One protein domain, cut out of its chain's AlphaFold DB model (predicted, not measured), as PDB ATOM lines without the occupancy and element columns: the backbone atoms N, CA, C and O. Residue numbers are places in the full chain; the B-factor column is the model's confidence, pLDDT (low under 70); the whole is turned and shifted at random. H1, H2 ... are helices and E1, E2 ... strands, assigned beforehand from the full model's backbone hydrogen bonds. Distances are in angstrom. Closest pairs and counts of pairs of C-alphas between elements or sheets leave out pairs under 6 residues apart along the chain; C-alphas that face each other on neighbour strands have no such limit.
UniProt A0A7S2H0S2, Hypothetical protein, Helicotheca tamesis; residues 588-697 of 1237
ATOM      1  N   PRO A 588     202.667 182.059 160.625       86.50
ATOM      2  CA  PRO A 588     204.084 182.437 160.716       86.50
ATOM      3  C   PRO A 588     204.530 183.634 159.860       86.50
ATOM      4  O   PRO A 588     205.599 184.187 160.115       86.50
ATOM      5  N   GLN A 589     203.761 184.008 158.831       83.75
ATOM      6  CA  GLN A 589     204.009 185.199 158.010       83.75
ATOM      7  C   GLN A 589     203.413 186.500 158.578       83.75
ATOM      8  O   GLN A 589     203.728 187.567 158.056       83.75
ATOM      9  N   GLU A 590     202.585 186.429 159.622       85.62
ATOM     10  CA  GLU A 590     201.828 187.562 160.165       85.62
ATOM     11  C   GLU A 590     202.429 188.124 161.455       85.62
ATOM     12  O   GLU A 590     203.191 187.463 162.166       85.62
ATOM     13  N   HIS A 591     202.098 189.382 161.762       86.62
ATOM     14  CA  HIS A 591     202.683 190.124 162.891       86.62
ATOM     15  C   HIS A 591     201.653 190.812 163.804       86.62
ATOM     16  O   HIS A 591     202.027 191.329 164.856       86.62
ATOM     17  N   HIS A 592     200.374 190.836 163.425       86.88
ATOM     18  CA  HIS A 592     199.265 191.355 164.227       86.88
ATOM     19  C   HIS A 592     197.941 190.744 163.753       86.88
ATOM     20  O   HIS A 592     197.853 190.244 162.636       86.88
ATOM     21  N   PHE A 593     196.911 190.804 164.598       87.88
ATOM     22  CA  PHE A 593     195.539 190.522 164.179       87.88
ATOM     23  C   PHE A 593     194.997 191.767 163.468       87.88
ATOM     24  O   PHE A 593     194.931 192.836 164.076       87.88
ATOM     25  N   GLU A 594     194.619 191.636 162.200       86.00
ATOM     26  CA  GLU A 594     193.933 192.677 161.432       86.00
ATOM     27  C   GLU A 594     192.469 192.255 161.259       86.00
ATOM     28  O   GLU A 594     192.191 191.117 160.892       86.00
ATOM     29  N   LEU A 595     191.536 193.144 161.598       86.69
ATOM     30  CA  LEU A 595     190.095 192.915 161.503       86.69
ATOM     31  C   LEU A 595     189.495 194.081 160.714       86.69
ATOM     32  O   LEU A 595     189.609 195.226 161.152       86.69
ATOM     33  N   TRP A 596     188.906 193.804 159.554       82.25
ATOM     34  CA  TRP A 596     188.520 194.829 158.578       82.25
ATOM     35  C   TRP A 596     187.013 195.127 158.573       82.25
ATOM     36  O   TRP A 596     186.202 194.274 158.937       82.25
ATOM     37  N   GLN A 597     186.644 196.337 158.127       79.75
ATOM     38  CA  GLN A 597     185.257 196.792 157.910       79.75
ATOM     39  C   GLN A 597     184.297 196.463 159.067       79.75
ATOM     40  O   GLN A 597     183.151 196.052 158.869       79.75
ATOM     41  N   LEU A 598     184.749 196.658 160.308       85.12
ATOM     42  CA  LEU A 598     183.988 196.228 161.484       85.12
ATOM     43  C   LEU A 598     182.669 197.001 161.650       85.12
ATOM     44  O   LEU A 598     181.708 196.462 162.201       85.12
ATOM     45  N   LEU A 599     182.567 198.217 161.100       81.81
ATOM     46  CA  LEU A 599     181.318 198.973 161.088       81.81
ATOM     47  C   LEU A 599     180.263 198.301 160.192       81.81
ATOM     48  O   LEU A 599     179.116 198.172 160.613       81.81
ATOM     49  N   ASP A 600     180.659 197.804 159.016       76.81
ATOM     50  CA  ASP A 600     179.780 197.085 158.082       76.81
ATOM     51  C   ASP A 600     179.463 195.656 158.570       76.81
ATOM     52  O   ASP A 600     178.383 195.127 158.309       76.81
ATOM     53  N   ARG A 601     180.406 195.020 159.285       78.50
ATOM     54  CA  ARG A 601     180.305 193.628 159.770       78.50
ATOM     55  C   ARG A 601     179.539 193.482 161.087       78.50
ATOM     56  O   ARG A 601     178.874 192.472 161.290       78.50
ATOM     57  N   LEU A 602     179.670 194.451 161.998       83.75
ATOM     58  CA  LEU A 602     179.191 194.369 163.387       83.75
ATOM     59  C   LEU A 602     178.356 195.584 163.826       83.75
ATOM     60  O   LEU A 602     177.866 195.618 164.953       83.75
ATOM     61  N   GLY A 603     178.239 196.625 162.996       82.06
ATOM     62  CA  GLY A 603     177.675 197.916 163.406       82.06
ATOM     63  C   GLY A 603     178.556 198.700 164.391       82.06
ATOM     64  O   GLY A 603     178.102 199.712 164.929       82.06
ATOM     65  N   GLN A 604     179.791 198.249 164.650       87.69
ATOM     66  CA  GLN A 604     180.697 198.808 165.653       87.69
ATOM     67  C   GLN A 604     182.166 198.606 165.254       87.69
ATOM     68  O   GLN A 604     182.615 197.476 165.092       87.69
ATOM     69  N   GLU A 605     182.932 199.694 165.196       87.44
ATOM     70  CA  GLU A 605     184.363 199.694 164.870       87.44
ATOM     71  C   GLU A 605     185.123 200.675 165.780       87.44
ATOM     72  O   GLU A 605     184.658 201.805 165.965       87.44
ATOM     73  N   PRO A 606     186.265 200.284 166.382       86.06
ATOM     74  CA  PRO A 606     187.037 201.166 167.254       86.06
ATOM     75  C   PRO A 606     187.397 202.497 166.583       86.06
ATOM     76  O   PRO A 606     187.837 202.524 165.439       86.06
ATOM     77  N   HIS A 607     187.231 203.600 167.317       82.50
ATOM     78  CA  HIS A 607     187.439 204.985 166.856       82.50
ATOM     79  C   HIS A 607     186.489 205.482 165.744       82.50
ATOM     80  O   HIS A 607     186.501 206.673 165.445       82.50
ATOM     81  N   HIS A 608     185.614 204.634 165.195       79.19
ATOM     82  CA  HIS A 608     184.662 204.986 164.136       79.19
ATOM     83  C   HIS A 608     183.242 205.161 164.711       79.19
ATOM     84  O   HIS A 608     182.309 204.400 164.437       79.19
ATOM     85  N   PHE A 609     183.080 206.156 165.586       74.44
ATOM     86  CA  PHE A 609     181.783 206.487 166.176       74.44
ATOM     87  C   PHE A 609     180.907 207.236 165.161       74.44
ATOM     88  O   PHE A 609     181.317 208.253 164.613       74.44
ATOM     89  N   GLN A 610     179.672 206.771 164.941       62.00
ATOM     90  CA  GLN A 610     178.701 207.434 164.048       62.00
ATOM     91  C   GLN A 610     178.074 208.706 164.655       62.00
ATOM     92  O   GLN A 610     177.282 209.384 164.010       62.00
ATOM     93  N   SER A 611     178.393 209.009 165.912       65.56
ATOM     94  CA  SER A 611     177.943 210.179 166.658       65.56
ATOM     95  C   SER A 611     179.004 210.515 167.703       65.56
ATOM     96  O   SER A 611     179.647 209.607 168.232       65.56
ATOM     97  N   VAL A 612     179.148 211.794 168.059       62.47
ATOM     98  CA  VAL A 612     180.077 212.244 169.116       62.47
ATOM     99  C   VAL A 612     179.776 211.639 170.495       62.47
ATOM    100  O   VAL A 612     180.629 211.677 171.377       62.47
ATOM    101  N   PHE A 613     178.584 211.065 170.693       64.19
ATOM    102  CA  PHE A 613     178.143 210.547 171.989       64.19
ATOM    103  C   PHE A 613     178.495 209.068 172.241       64.19
ATOM    104  O   PHE A 613     178.815 208.729 173.377       64.19
ATOM    105  N   SER A 614     178.406 208.185 171.231       79.25
ATOM    106  CA  SER A 614     178.719 206.735 171.294       79.25
ATOM    107  C   SER A 614     178.367 206.054 169.951       79.25
ATOM    108  O   SER A 614     177.838 206.684 169.034       79.25
ATOM    109  N   HIS A 615     178.559 204.733 169.846       81.69
ATOM    110  CA  HIS A 615     177.851 203.909 168.855       81.69
ATOM    111  C   HIS A 615     176.353 203.734 169.176       81.69
ATOM    112  O   HIS A 615     175.591 203.380 168.281       81.69
ATOM    113  N   PHE A 616     175.910 203.928 170.421       84.69
ATOM    114  CA  PHE A 616     174.518 203.701 170.824       84.69
ATOM    115  C   PHE A 616     174.072 204.606 171.976       84.69
ATOM    116  O   PHE A 616     174.881 204.984 172.825       84.69
ATOM    117  N   LEU A 617     172.777 204.932 172.009       81.50
ATOM    118  CA  LEU A 617     172.176 205.773 173.044       81.50
ATOM    119  C   LEU A 617     172.051 204.998 174.372       81.50
ATOM    120  O   LEU A 617     171.459 203.915 174.386       81.50
ATOM    121  N   PRO A 618     172.566 205.519 175.501       85.06
ATOM    122  CA  PRO A 618     172.534 204.827 176.792       85.06
ATOM    123  C   PRO A 618     171.142 204.801 177.462       85.06
ATOM    124  O   PRO A 618     170.985 204.219 178.535       85.06
ATOM    125  N   GLU A 619     170.132 205.403 176.834       83.00
ATOM    126  CA  GLU A 619     168.704 205.291 177.174       83.00
ATOM    127  C   GLU A 619     167.881 204.539 176.109       83.00
ATOM    128  O   GLU A 619     166.655 204.587 176.131       83.00
ATOM    129  N   TYR A 620     168.523 203.828 175.173       83.19
ATOM    130  CA  TYR A 620     167.798 203.038 174.175       83.19
ATOM    131  C   TYR A 620     167.040 201.865 174.819       83.19
ATOM    132  O   TYR A 620     167.639 200.920 175.345       83.19
ATOM    133  N   ILE A 621     165.711 201.920 174.731       83.56
ATOM    134  CA  ILE A 621     164.802 200.801 174.991       83.56
ATOM    135  C   ILE A 621     164.610 200.050 173.660       83.56
ATOM    136  O   ILE A 621     164.349 200.696 172.643       83.56
ATOM    137  N   PRO A 622     164.745 198.711 173.627       82.50
ATOM    138  CA  PRO A 622     164.444 197.910 172.443       82.50
ATOM    139  C   PRO A 622     163.016 198.102 171.921       82.50
ATOM    140  O   PRO A 622     162.090 198.330 172.687       82.50
ATOM    141  N   ASP A 623     162.850 197.899 170.619       76.50
ATOM    142  CA  ASP A 623     161.588 197.817 169.869       76.50
ATOM    143  C   ASP A 623     160.875 196.455 170.006       76.50
ATOM    144  O   ASP A 623     159.672 196.347 169.776       76.50
ATOM    145  N   VAL A 624     161.608 195.403 170.388       78.44
ATOM    146  CA  VAL A 624     161.116 194.018 170.493       78.44
ATOM    147  C   VAL A 624     161.638 193.370 171.779       78.44
ATOM    148  O   VAL A 624     162.781 193.596 172.174       78.44
ATOM    149  N   GLY A 625     160.816 192.526 172.412       81.69
ATOM    150  CA  GLY A 625     161.164 191.747 173.606       81.69
ATOM    151  C   GLY A 625     160.439 192.200 174.886       81.69
ATOM    152  O   GLY A 625     159.614 193.113 174.855       81.69
ATOM    153  N   PRO A 626     160.711 191.568 176.040       84.00
ATOM    154  CA  PRO A 626     160.086 191.924 177.317       84.00
ATOM    155  C   PRO A 626     160.499 193.315 177.815       84.00
ATOM    156  O   PRO A 626     159.664 193.999 178.405       84.00
ATOM    157  N   ASN A 627     161.729 193.759 177.512       81.81
ATOM    158  CA  ASN A 627     162.261 195.082 177.871       81.81
ATOM    159  C   ASN A 627     161.313 196.234 177.491       81.81
ATOM    160  O   ASN A 627     161.147 197.171 178.271       81.81
ATOM    161  N   VAL A 628     160.626 196.109 176.349       73.06
ATOM    162  CA  VAL A 628     159.660 197.088 175.829       73.06
ATOM    163  C   VAL A 628     158.539 197.378 176.840       73.06
ATOM    164  O   VAL A 628     158.184 198.527 177.073       73.06
ATOM    165  N   LYS A 629     157.985 196.334 177.475       74.38
ATOM    166  CA  LYS A 629     156.809 196.439 178.364       74.38
ATOM    167  C   LYS A 629     157.141 196.902 179.782       74.38
ATOM    168  O   LYS A 629     156.236 197.279 180.520       74.38
ATOM    169  N   ILE A 630     158.413 196.830 180.166       80.06
ATOM    170  CA  ILE A 630     158.911 197.209 181.495       80.06
ATOM    171  C   ILE A 630     159.715 198.518 181.474       80.06
ATOM    172  O   ILE A 630     160.103 199.000 182.533       80.06
ATOM    173  N   GLY A 631     159.969 199.087 180.290       80.75
ATOM    174  CA  GLY A 631     160.758 200.310 180.116       80.75
ATOM    175  C   GLY A 631     162.259 200.137 180.377       80.75
ATOM    176  O   GLY A 631     162.940 201.113 180.680       80.75
ATOM    177  N   TYR A 632     162.781 198.907 180.310       89.00
ATOM    178  CA  TYR A 632     164.190 198.622 180.607       89.00
ATOM    179  C   TYR A 632     165.063 198.917 179.389       89.00
ATOM    180  O   TYR A 632     164.764 198.505 178.265       89.00
ATOM    181  N   VAL A 633     166.184 199.594 179.624       90.50
ATOM    182  CA  VAL A 633     167.123 199.965 178.564       90.50
ATOM    183  C   VAL A 633     168.072 198.810 178.262       90.50
ATOM    184  O   VAL A 633     168.461 198.042 179.144       90.50
ATOM    185  N   ALA A 634     168.473 198.690 177.003       91.88
ATOM    186  CA  ALA A 634     169.505 197.759 176.562       91.88
ATOM    187  C   ALA A 634     170.311 198.439 175.444       91.88
ATOM    188  O   ALA A 634     170.046 198.187 174.269       91.88
ATOM    189  N   PRO A 635     171.253 199.342 175.785       89.62
ATOM    190  CA  PRO A 635     171.896 200.239 174.822       89.62
ATOM    191  C   PRO A 635     172.512 199.524 173.612       89.62
ATOM    192  O   PRO A 635     172.317 199.932 172.469       89.62
ATOM    193  N   GLU A 636     173.175 198.391 173.844       90.38
ATOM    194  CA  GLU A 636     173.773 197.551 172.805       90.38
ATOM    195  C   GLU A 636     172.748 197.017 171.786       90.38
ATOM    196  O   GLU A 636     173.095 196.794 170.624       90.38
ATOM    197  N   ALA A 637     171.474 196.859 172.173       89.88
ATOM    198  CA  ALA A 637     170.412 196.367 171.295       89.88
ATOM    199  C   ALA A 637     170.054 197.336 170.157       89.88
ATOM    200  O   ALA A 637     169.499 196.897 169.151       89.88
ATOM    201  N   MET A 638     170.438 198.616 170.256       86.00
ATOM    202  CA  MET A 638     170.306 199.589 169.163       86.00
ATOM    203  C   MET A 638     171.075 199.145 167.905       86.00
ATOM    204  O   MET A 638     170.709 199.510 166.787       86.00
ATOM    205  N   ARG A 639     172.131 198.337 168.093       86.69
ATOM    206  CA  ARG A 639     172.970 197.762 167.033       86.69
ATOM    207  C   ARG A 639     172.543 196.366 166.589       86.69
ATOM    208  O   ARG A 639     173.239 195.770 165.774       86.69
ATOM    209  N   ILE A 640     171.403 195.863 167.062       88.19
ATOM    210  CA  ILE A 640     170.848 194.566 166.667       88.19
ATOM    211  C   ILE A 640     169.632 194.809 165.769       88.19
ATOM    212  O   ILE A 640     168.508 195.028 166.231       88.19
ATOM    213  N   ASN A 641     169.889 194.780 164.466       86.88
ATOM    214  CA  ASN A 641     168.907 194.868 163.391       86.88
ATOM    215  C   ASN A 641     169.295 193.878 162.276       86.88
ATOM    216  O   ASN A 641     170.340 193.235 162.366       86.88
ATOM    217  N   MET A 642     168.459 193.702 161.248       89.06
ATOM    218  CA  MET A 642     168.677 192.628 160.269       89.06
ATOM    219  C   MET A 642     170.066 192.687 159.587       89.06
ATOM    220  O   MET A 642     170.774 191.684 159.661       89.06
ATOM    221  N   PRO A 643     170.533 193.807 158.995       88.31
ATOM    222  CA  PRO A 643     171.856 193.874 158.378       88.31
ATOM    223  C   PRO A 643     172.997 193.499 159.325       88.31
ATOM    224  O   PRO A 643     173.866 192.721 158.932       88.31
ATOM    225  N   SER A 644     172.986 194.002 160.566       88.69
ATOM    226  CA  SER A 644     174.058 193.716 161.523       88.69
ATOM    227  C   SER A 644     174.011 192.283 162.043       88.69
ATOM    228  O   SER A 644     175.062 191.665 162.143       88.69
ATOM    229  N   VAL A 645     172.829 191.713 162.309       91.06
ATOM    230  CA  VAL A 645     172.685 190.308 162.737       91.06
ATOM    231  C   VAL A 645     173.153 189.349 161.644       91.06
ATOM    232  O   VAL A 645     173.915 188.427 161.928       91.06
ATOM    233  N   ILE A 646     172.738 189.572 160.394       90.19
ATOM    234  CA  ILE A 646     173.115 188.716 159.262       90.19
ATOM    235  C   ILE A 646     174.629 188.804 159.007       90.19
ATOM    236  O   ILE A 646     175.288 187.770 158.903       90.19
ATOM    237  N   ALA A 647     175.208 190.012 158.993       88.06
ATOM    238  CA  ALA A 647     176.649 190.198 158.816       88.06
ATOM    239  C   ALA A 647     177.480 189.658 160.001       88.06
ATOM    240  O   ALA A 647     178.540 189.070 159.783       88.06
ATOM    241  N   GLN A 648     176.986 189.791 161.236       90.12
ATOM    242  CA  GLN A 648     177.638 189.288 162.447       90.12
ATOM    243  C   GLN A 648     177.610 187.760 162.517       90.12
ATOM    244  O   GLN A 648     178.648 187.153 162.766       90.12
ATOM    245  N   LEU A 649     176.462 187.123 162.263       90.62
ATOM    246  CA  LEU A 649     176.367 185.661 162.234       90.62
ATOM    247  C   LEU A 649     177.194 185.075 161.082       90.62
ATOM    248  O   LEU A 649     177.895 184.088 161.306       90.62
ATOM    249  N   ASN A 650     177.207 185.709 159.903       87.94
ATOM    250  CA  ASN A 650     178.126 185.353 158.817       87.94
ATOM    251  C   ASN A 650     179.594 185.444 159.275       87.94
ATOM    252  O   ASN A 650     180.304 184.444 159.213       87.94
ATOM    253  N   GLY A 651     180.024 186.603 159.790       87.44
ATOM    254  CA  GLY A 651     181.410 186.870 160.195       87.44
ATOM    255  C   GLY A 651     181.916 185.972 161.327       87.44
ATOM    256  O   GLY A 651     183.014 185.424 161.246       87.44
ATOM    257  N   LEU A 652     181.111 185.756 162.373       90.19
ATOM    258  CA  LEU A 652     181.451 184.840 163.471       90.19
ATOM    259  C   LEU A 652     181.517 183.379 162.987       90.19
ATOM    260  O   LEU A 652     182.408 182.635 163.398       90.19
ATOM    261  N   THR A 653     180.630 182.978 162.070       88.56
ATOM    262  CA  THR A 653     180.649 181.640 161.456       88.56
ATOM    263  C   THR A 653     181.874 181.450 160.558       88.56
ATOM    264  O   THR A 653     182.532 180.412 160.634       88.56
ATOM    265  N   GLY A 654     182.227 182.435 159.728       84.06
ATOM    266  CA  GLY A 654     183.419 182.378 158.882       84.06
ATOM    267  C   GLY A 654     184.720 182.438 159.680       84.06
ATOM    268  O   GLY A 654     185.648 181.705 159.353       84.06
ATOM    269  N   LEU A 655     184.763 183.182 160.791       87.94
ATOM    270  CA  LEU A 655     185.886 183.164 161.735       87.94
ATOM    271  C   LEU A 655     186.130 181.758 162.317       87.94
ATOM    272  O   LEU A 655     187.279 181.372 162.518       87.94
ATOM    273  N   VAL A 656     185.076 180.960 162.533       88.69
ATOM    274  CA  VAL A 656     185.205 179.537 162.905       88.69
ATOM    275  C   VAL A 656     185.665 178.662 161.735       88.69
ATOM    276  O   VAL A 656     186.520 177.796 161.924       88.69
ATOM    277  N   ARG A 657     185.090 178.840 160.538       82.12
ATOM    278  CA  ARG A 657     185.366 177.974 159.374       82.12
ATOM    279  C   ARG A 657     186.746 178.211 158.760       82.12
ATOM    280  O   ARG A 657     187.405 177.253 158.368       82.12
ATOM    281  N   TYR A 658     187.165 179.472 158.685       80.94
ATOM    282  CA  TYR A 658     188.268 179.945 157.845       80.94
ATOM    283  C   TYR A 658     189.255 180.866 158.586       80.94
ATOM    284  O   TYR A 658     190.155 181.420 157.952       80.94
ATOM    285  N   GLY A 659     189.086 181.081 159.897       86.12
ATOM    286  CA  GLY A 659     189.885 182.042 160.662       86.12
ATOM    287  C   GLY A 659     189.674 183.496 160.213       86.12
ATOM    288  O   GLY A 659     188.691 183.832 159.552       86.12
ATOM    289  N   ILE A 660     190.617 184.377 160.549       88.19
ATOM    290  CA  ILE A 660     190.718 185.698 159.912       88.19
ATOM    291  C   ILE A 660     191.319 185.476 158.523       88.19
ATOM    292  O   ILE A 660     192.515 185.218 158.428       88.19
ATOM    293  N   SER A 661     190.521 185.548 157.459       78.75
ATOM    294  CA  SER A 661     190.966 185.282 156.082       78.75
ATOM    295  C   SER A 661     190.256 186.155 155.045       78.75
ATOM    296  O   SER A 661     189.115 186.577 155.237       78.75
ATOM    297  N   ASP A 662     190.932 186.383 153.914       73.38
ATOM    298  CA  ASP A 662     190.481 187.175 152.752       73.38
ATOM    299  C   ASP A 662     189.450 186.410 151.884       73.38
ATOM    300  O   ASP A 662     189.548 186.332 150.656       73.38
ATOM    301  N   CYS A 663     188.506 185.741 152.546       67.25
ATOM    302  CA  CYS A 663     187.788 184.576 152.035       67.25
ATOM    303  C   CYS A 663     186.362 184.921 151.573       67.25
ATOM    304  O   CYS A 663     185.611 185.579 152.291       67.25
ATOM    305  N   PHE A 664     185.982 184.468 150.377       64.75
ATOM    306  CA  PHE A 664     184.746 184.870 149.697       64.75
ATOM    307  C   PHE A 664     183.947 183.671 149.164       64.75
ATOM    308  O   PHE A 664     184.536 182.652 148.779       64.75
ATOM    309  N   ASP A 665     182.615 183.799 149.107       59.41
ATOM    310  CA  ASP A 665     181.763 182.849 148.377       59.41
ATOM    311  C   ASP A 665     181.826 183.063 146.847       59.41
ATOM    312  O   ASP A 665     182.517 183.953 146.348       59.41
ATOM    313  N   ASP A 666     181.147 182.218 146.065       47.84
ATOM    314  CA  ASP A 666     181.160 182.303 144.599       47.84
ATOM    315  C   ASP A 666     180.103 183.262 144.007       47.84
ATOM    316  O   ASP A 666     179.876 183.242 142.794       47.84
ATOM    317  N   ARG A 667     179.458 184.109 144.832       51.94
ATOM    318  CA  ARG A 667     178.302 184.941 144.434       51.94
ATOM    319  C   ARG A 667     178.352 186.407 144.857       51.94
ATOM    320  O   ARG A 667     177.718 187.224 144.194       51.94
ATOM    321  N   GLY A 668     179.077 186.760 145.916       55.75
ATOM    322  CA  GLY A 668     179.174 188.139 146.401       55.75
ATOM    323  C   GLY A 668     179.246 188.311 147.922       55.75
ATOM    324  O   GLY A 668     179.378 189.445 148.385       55.75
ATOM    325  N   THR A 669     179.142 187.236 148.707       62.19
ATOM    326  CA  THR A 669     179.110 187.323 150.172       62.19
ATOM    327  C   THR A 669     180.513 187.187 150.757       62.19
ATOM    328  O   THR A 669     181.153 186.138 150.663       62.19
ATOM    329  N   ASP A 670     180.967 188.245 151.425       65.81
ATOM    330  CA  ASP A 670     182.085 188.177 152.365       65.81
ATOM    331  C   ASP A 670     181.602 187.593 153.699       65.81
ATOM    332  O   ASP A 670     180.599 188.037 154.267       65.81
ATOM    333  N   LEU A 671     182.324 186.572 154.158       68.69
ATOM    334  CA  LEU A 671     182.016 185.763 155.333       68.69
ATOM    335  C   LEU A 671     183.028 185.962 156.466       68.69
ATOM    336  O   LEU A 671     182.874 185.347 157.516       68.69
ATOM    337  N   GLY A 672     184.080 186.754 156.260       72.94
ATOM    338  CA  GLY A 672     185.204 186.864 157.183       72.94
ATOM    339  C   GLY A 672     185.282 188.196 157.928       72.94
ATOM    340  O   GLY A 672     184.389 189.039 157.887       72.94
ATOM    341  N   PHE A 673     186.421 188.376 158.594       82.44
ATOM    342  CA  PHE A 673     186.910 189.672 159.081       82.44
ATOM    343  C   PHE A 673     188.283 190.022 158.465       82.44
ATOM    344  O   PHE A 673     189.002 190.859 159.008       82.44
ATOM    345  N   GLY A 674     188.682 189.336 157.384       77.69
ATOM    346  CA  GLY A 674     189.983 189.500 156.724       77.69
ATOM    347  C   GLY A 674     190.157 190.848 156.024       77.69
ATOM    348  O   GLY A 674     189.214 191.617 155.878       77.69
ATOM    349  N   ARG A 675     191.386 191.129 155.593       70.69
ATOM    350  CA  ARG A 675     191.854 192.433 155.103       70.69
ATOM    351  C   ARG A 675     191.385 192.758 153.685       70.69
ATOM    352  O   ARG A 675     191.093 193.911 153.374       70.69
ATOM    353  N   PHE A 676     191.352 191.752 152.817       65.81
ATOM    354  CA  PHE A 676     190.959 191.862 151.414       65.81
ATOM    355  C   PHE A 676     189.783 190.923 151.105       65.81
ATOM    356  O   PHE A 676     189.929 189.973 150.325       65.81
ATOM    357  N   PRO A 677     188.599 191.161 151.696       55.66
ATOM    358  CA  PRO A 677     187.415 190.376 151.380       55.66
ATOM    359  C   PRO A 677     187.112 190.456 149.878       55.66
ATOM    360  O   PRO A 677     187.152 191.531 149.277       55.66
ATOM    361  N   GLY A 678     186.855 189.304 149.254       52.59
ATOM    362  CA  GLY A 678     186.649 189.194 147.802       52.59
ATOM    363  C   GLY A 678     187.820 188.626 146.991       52.59
ATOM    364  O   GLY A 678     187.642 188.376 145.800       52.59
ATOM    365  N   PHE A 679     189.001 188.401 147.585       55.66
ATOM    366  CA  PHE A 679     190.210 188.047 146.819       55.66
ATOM    367  C   PHE A 679     190.666 186.576 146.926       55.66
ATOM    368  O   PHE A 679     191.483 186.141 146.107       55.66
ATOM    369  N   GLY A 680     190.139 185.782 147.866       59.59
ATOM    370  CA  GLY A 680     190.490 184.369 148.054       59.59
ATOM    371  C   GLY A 680     189.295 183.408 148.033       59.59
ATOM    372  O   GLY A 680     188.292 183.627 148.704       59.59
ATOM    373  N   THR A 681     189.423 182.284 147.317       61.88
ATOM    374  CA  THR A 681     188.446 181.175 147.396       61.88
ATOM    375  C   THR A 681     188.559 180.435 148.732       61.88
ATOM    376  O   THR A 681     189.674 180.168 149.193       61.88
ATOM    377  N   CYS A 682     187.432 180.041 149.318       65.06
ATOM    378  CA  CYS A 682     187.408 179.240 150.542       65.06
ATOM    379  C   CYS A 682     187.475 177.728 150.270       65.06
ATOM    380  O   CYS A 682     187.266 177.268 149.145       65.06
ATOM    381  N   PHE A 683     187.750 176.959 151.323       65.75
ATOM    382  CA  PHE A 683     187.593 175.505 151.387       65.75
ATOM    383  C   PHE A 683     187.133 175.153 152.812       65.75
ATOM    384  O   PHE A 683     187.669 175.705 153.768       65.75
ATOM    385  N   ASP A 684     186.137 174.273 152.970       66.31
ATOM    386  CA  ASP A 684     185.769 173.695 154.280       66.31
ATOM    387  C   ASP A 684     186.332 172.270 154.384       66.31
ATOM    388  O   ASP A 684     185.622 171.276 154.499       66.31
ATOM    389  N   ASP A 685     187.651 172.184 154.235       63.59
ATOM    390  CA  ASP A 685     188.482 170.979 154.347       63.59
ATOM    391  C   ASP A 685     189.359 171.010 155.621       63.59
ATOM    392  O   ASP A 685     190.253 170.183 155.792       63.59
ATOM    393  N   GLY A 686     189.134 172.000 156.497       65.81
ATOM    394  CA  GLY A 686     189.965 172.305 157.667       65.81
ATOM    395  C   GLY A 686     191.255 173.087 157.360       65.81
ATOM    396  O   GLY A 686     192.043 173.349 158.270       65.81
ATOM    397  N   SER A 687     191.508 173.477 156.105       69.75
ATOM    398  CA  SER A 687     192.770 174.099 155.690       69.75
ATOM    399  C   SER A 687     192.844 175.596 156.012       69.75
ATOM    400  O   SER A 687     192.543 176.462 155.191       69.75
ATOM    401  N   MET A 688     193.389 175.924 157.186       75.81
ATOM    402  CA  MET A 688     193.657 177.308 157.621       75.81
ATOM    403  C   MET A 688     194.765 178.031 156.816       75.81
ATOM    404  O   MET A 688     195.184 179.121 157.187       75.81
ATOM    405  N   GLN A 689     195.257 177.473 155.699       71.56
ATOM    406  CA  GLN A 689     196.407 177.986 154.926       71.56
ATOM    407  C   GLN A 689     196.236 179.406 154.351       71.56
ATOM    408  O   GLN A 689     197.219 179.999 153.908       71.56
ATOM    409  N   ARG A 690     195.006 179.935 154.313       72.88
ATOM    410  CA  ARG A 690     194.677 181.298 153.850       72.88
ATOM    411  C   ARG A 690     194.234 182.236 154.977       72.88
ATOM    412  O   ARG A 690     193.818 183.355 154.697       72.88
ATOM    413  N   ALA A 691     194.312 181.782 156.224       82.94
ATOM    414  CA  ALA A 691     194.060 182.613 157.384       82.94
ATOM    415  C   ALA A 691     195.326 183.372 157.793       82.94
ATOM    416  O   ALA A 691     196.410 182.794 157.841       82.94
ATOM    417  N   SER A 692     195.183 184.641 158.154       86.75
ATOM    418  CA  SER A 692     196.188 185.384 158.911       86.75
ATOM    419  C   SER A 692     196.195 184.956 160.387       86.75
ATOM    420  O   SER A 692     197.245 184.949 161.030       86.75
ATOM    421  N   ALA A 693     195.043 184.529 160.921       89.50
ATOM    422  CA  ALA A 693     194.929 183.974 162.271       89.50
ATOM    423  C   ALA A 693     193.870 182.866 162.366       89.50
ATOM    424  O   ALA A 693     192.825 182.957 161.723       89.50
ATOM    425  N   PHE A 694     194.106 181.859 163.205       89.62
ATOM    426  CA  PHE A 694     193.221 180.704 163.411       89.62
ATOM    427  C   PHE A 694     193.181 180.296 164.894       89.62
ATOM    428  O   PHE A 694     194.070 180.651 165.661       89.62
ATOM    429  N   PHE A 695     192.159 179.548 165.311       91.44
ATOM    430  CA  PHE A 695     192.061 179.006 166.674       91.44
ATOM    431  C   PHE A 695     192.959 177.769 166.835       91.44
ATOM    432  O   PHE A 695     192.795 176.815 166.073       91.44
ATOM    433  N   SER A 696     193.883 177.759 167.805       91.19
ATOM    434  CA  SER A 696     194.740 176.594 168.094       91.19
ATOM    435  C   SER A 696     194.280 175.759 169.296       91.19
ATOM    436  O   SER A 696     194.780 174.645 169.483       91.19
ATOM    437  N   TYR A 697     193.297 176.247 170.068       92.75
ATOM    438  CA  TYR A 697     192.748 175.542 171.230       92.75
ATOM    439  C   TYR A 697     192.302 174.111 170.887       92.75
ATOM    440  O   TYR A 697     191.542 173.865 169.945       92.75
TER     441      TYR A 697
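Overview. This is residues 588 to 697 of the 1237 residues of the protein "Hypothetical protein" of Helicotheca tamesis (UniProt A0A7S2H0S2). Little regular structure is present: one longer helix, H4, with short H1 packed on its residues 644 to 651, lies between a loop-rich end holding H2 and another holding E1. The 110 printed residues include H1, H2, H3, H4 and E1 in that order, mostly helix, with 36 residues in named elements. The whole is loose and elongated, radius of gyration of the C-alphas 16.8 A, spanning 49 by 31 by 27 A.

Arrangement. H4, residues 642 to 658, touches H1, residues 598 to 602, closest at the C-alphas of Ala 647 and Arg 601, 5.1 A. H3, residues 635 to 639, meets H4 only through their link. H2, residues 627 to 630, is apart from H4. E1, residues 691 to 695, pairs with no named strand; residues 660 to 661 pair antiparallel with its residues 691 to 693. Every O i to N i+4 pair is within hydrogen-bond range in H1 and H4; H3 has 0 of 1, but 2 of 2 O i to N i+3 pairs; H2 is too short.

Along the chain. H4 measures 23.5 A, from C-alpha 642 at (168.677, 192.628, 160.269); E1, 10.2 A, ends at C-alpha 695 (192.061, 179.006, 166.674).

Size, cuts and confidence. The farthest C-alphas, Gln 589 and Lys 629, are 52.6 A apart. The printed part has no cut. H1 to H2 and H4 to E1 are long links. pLDDT is under 70 at residues 610 to 613, 663 to 671 and 676 to 687.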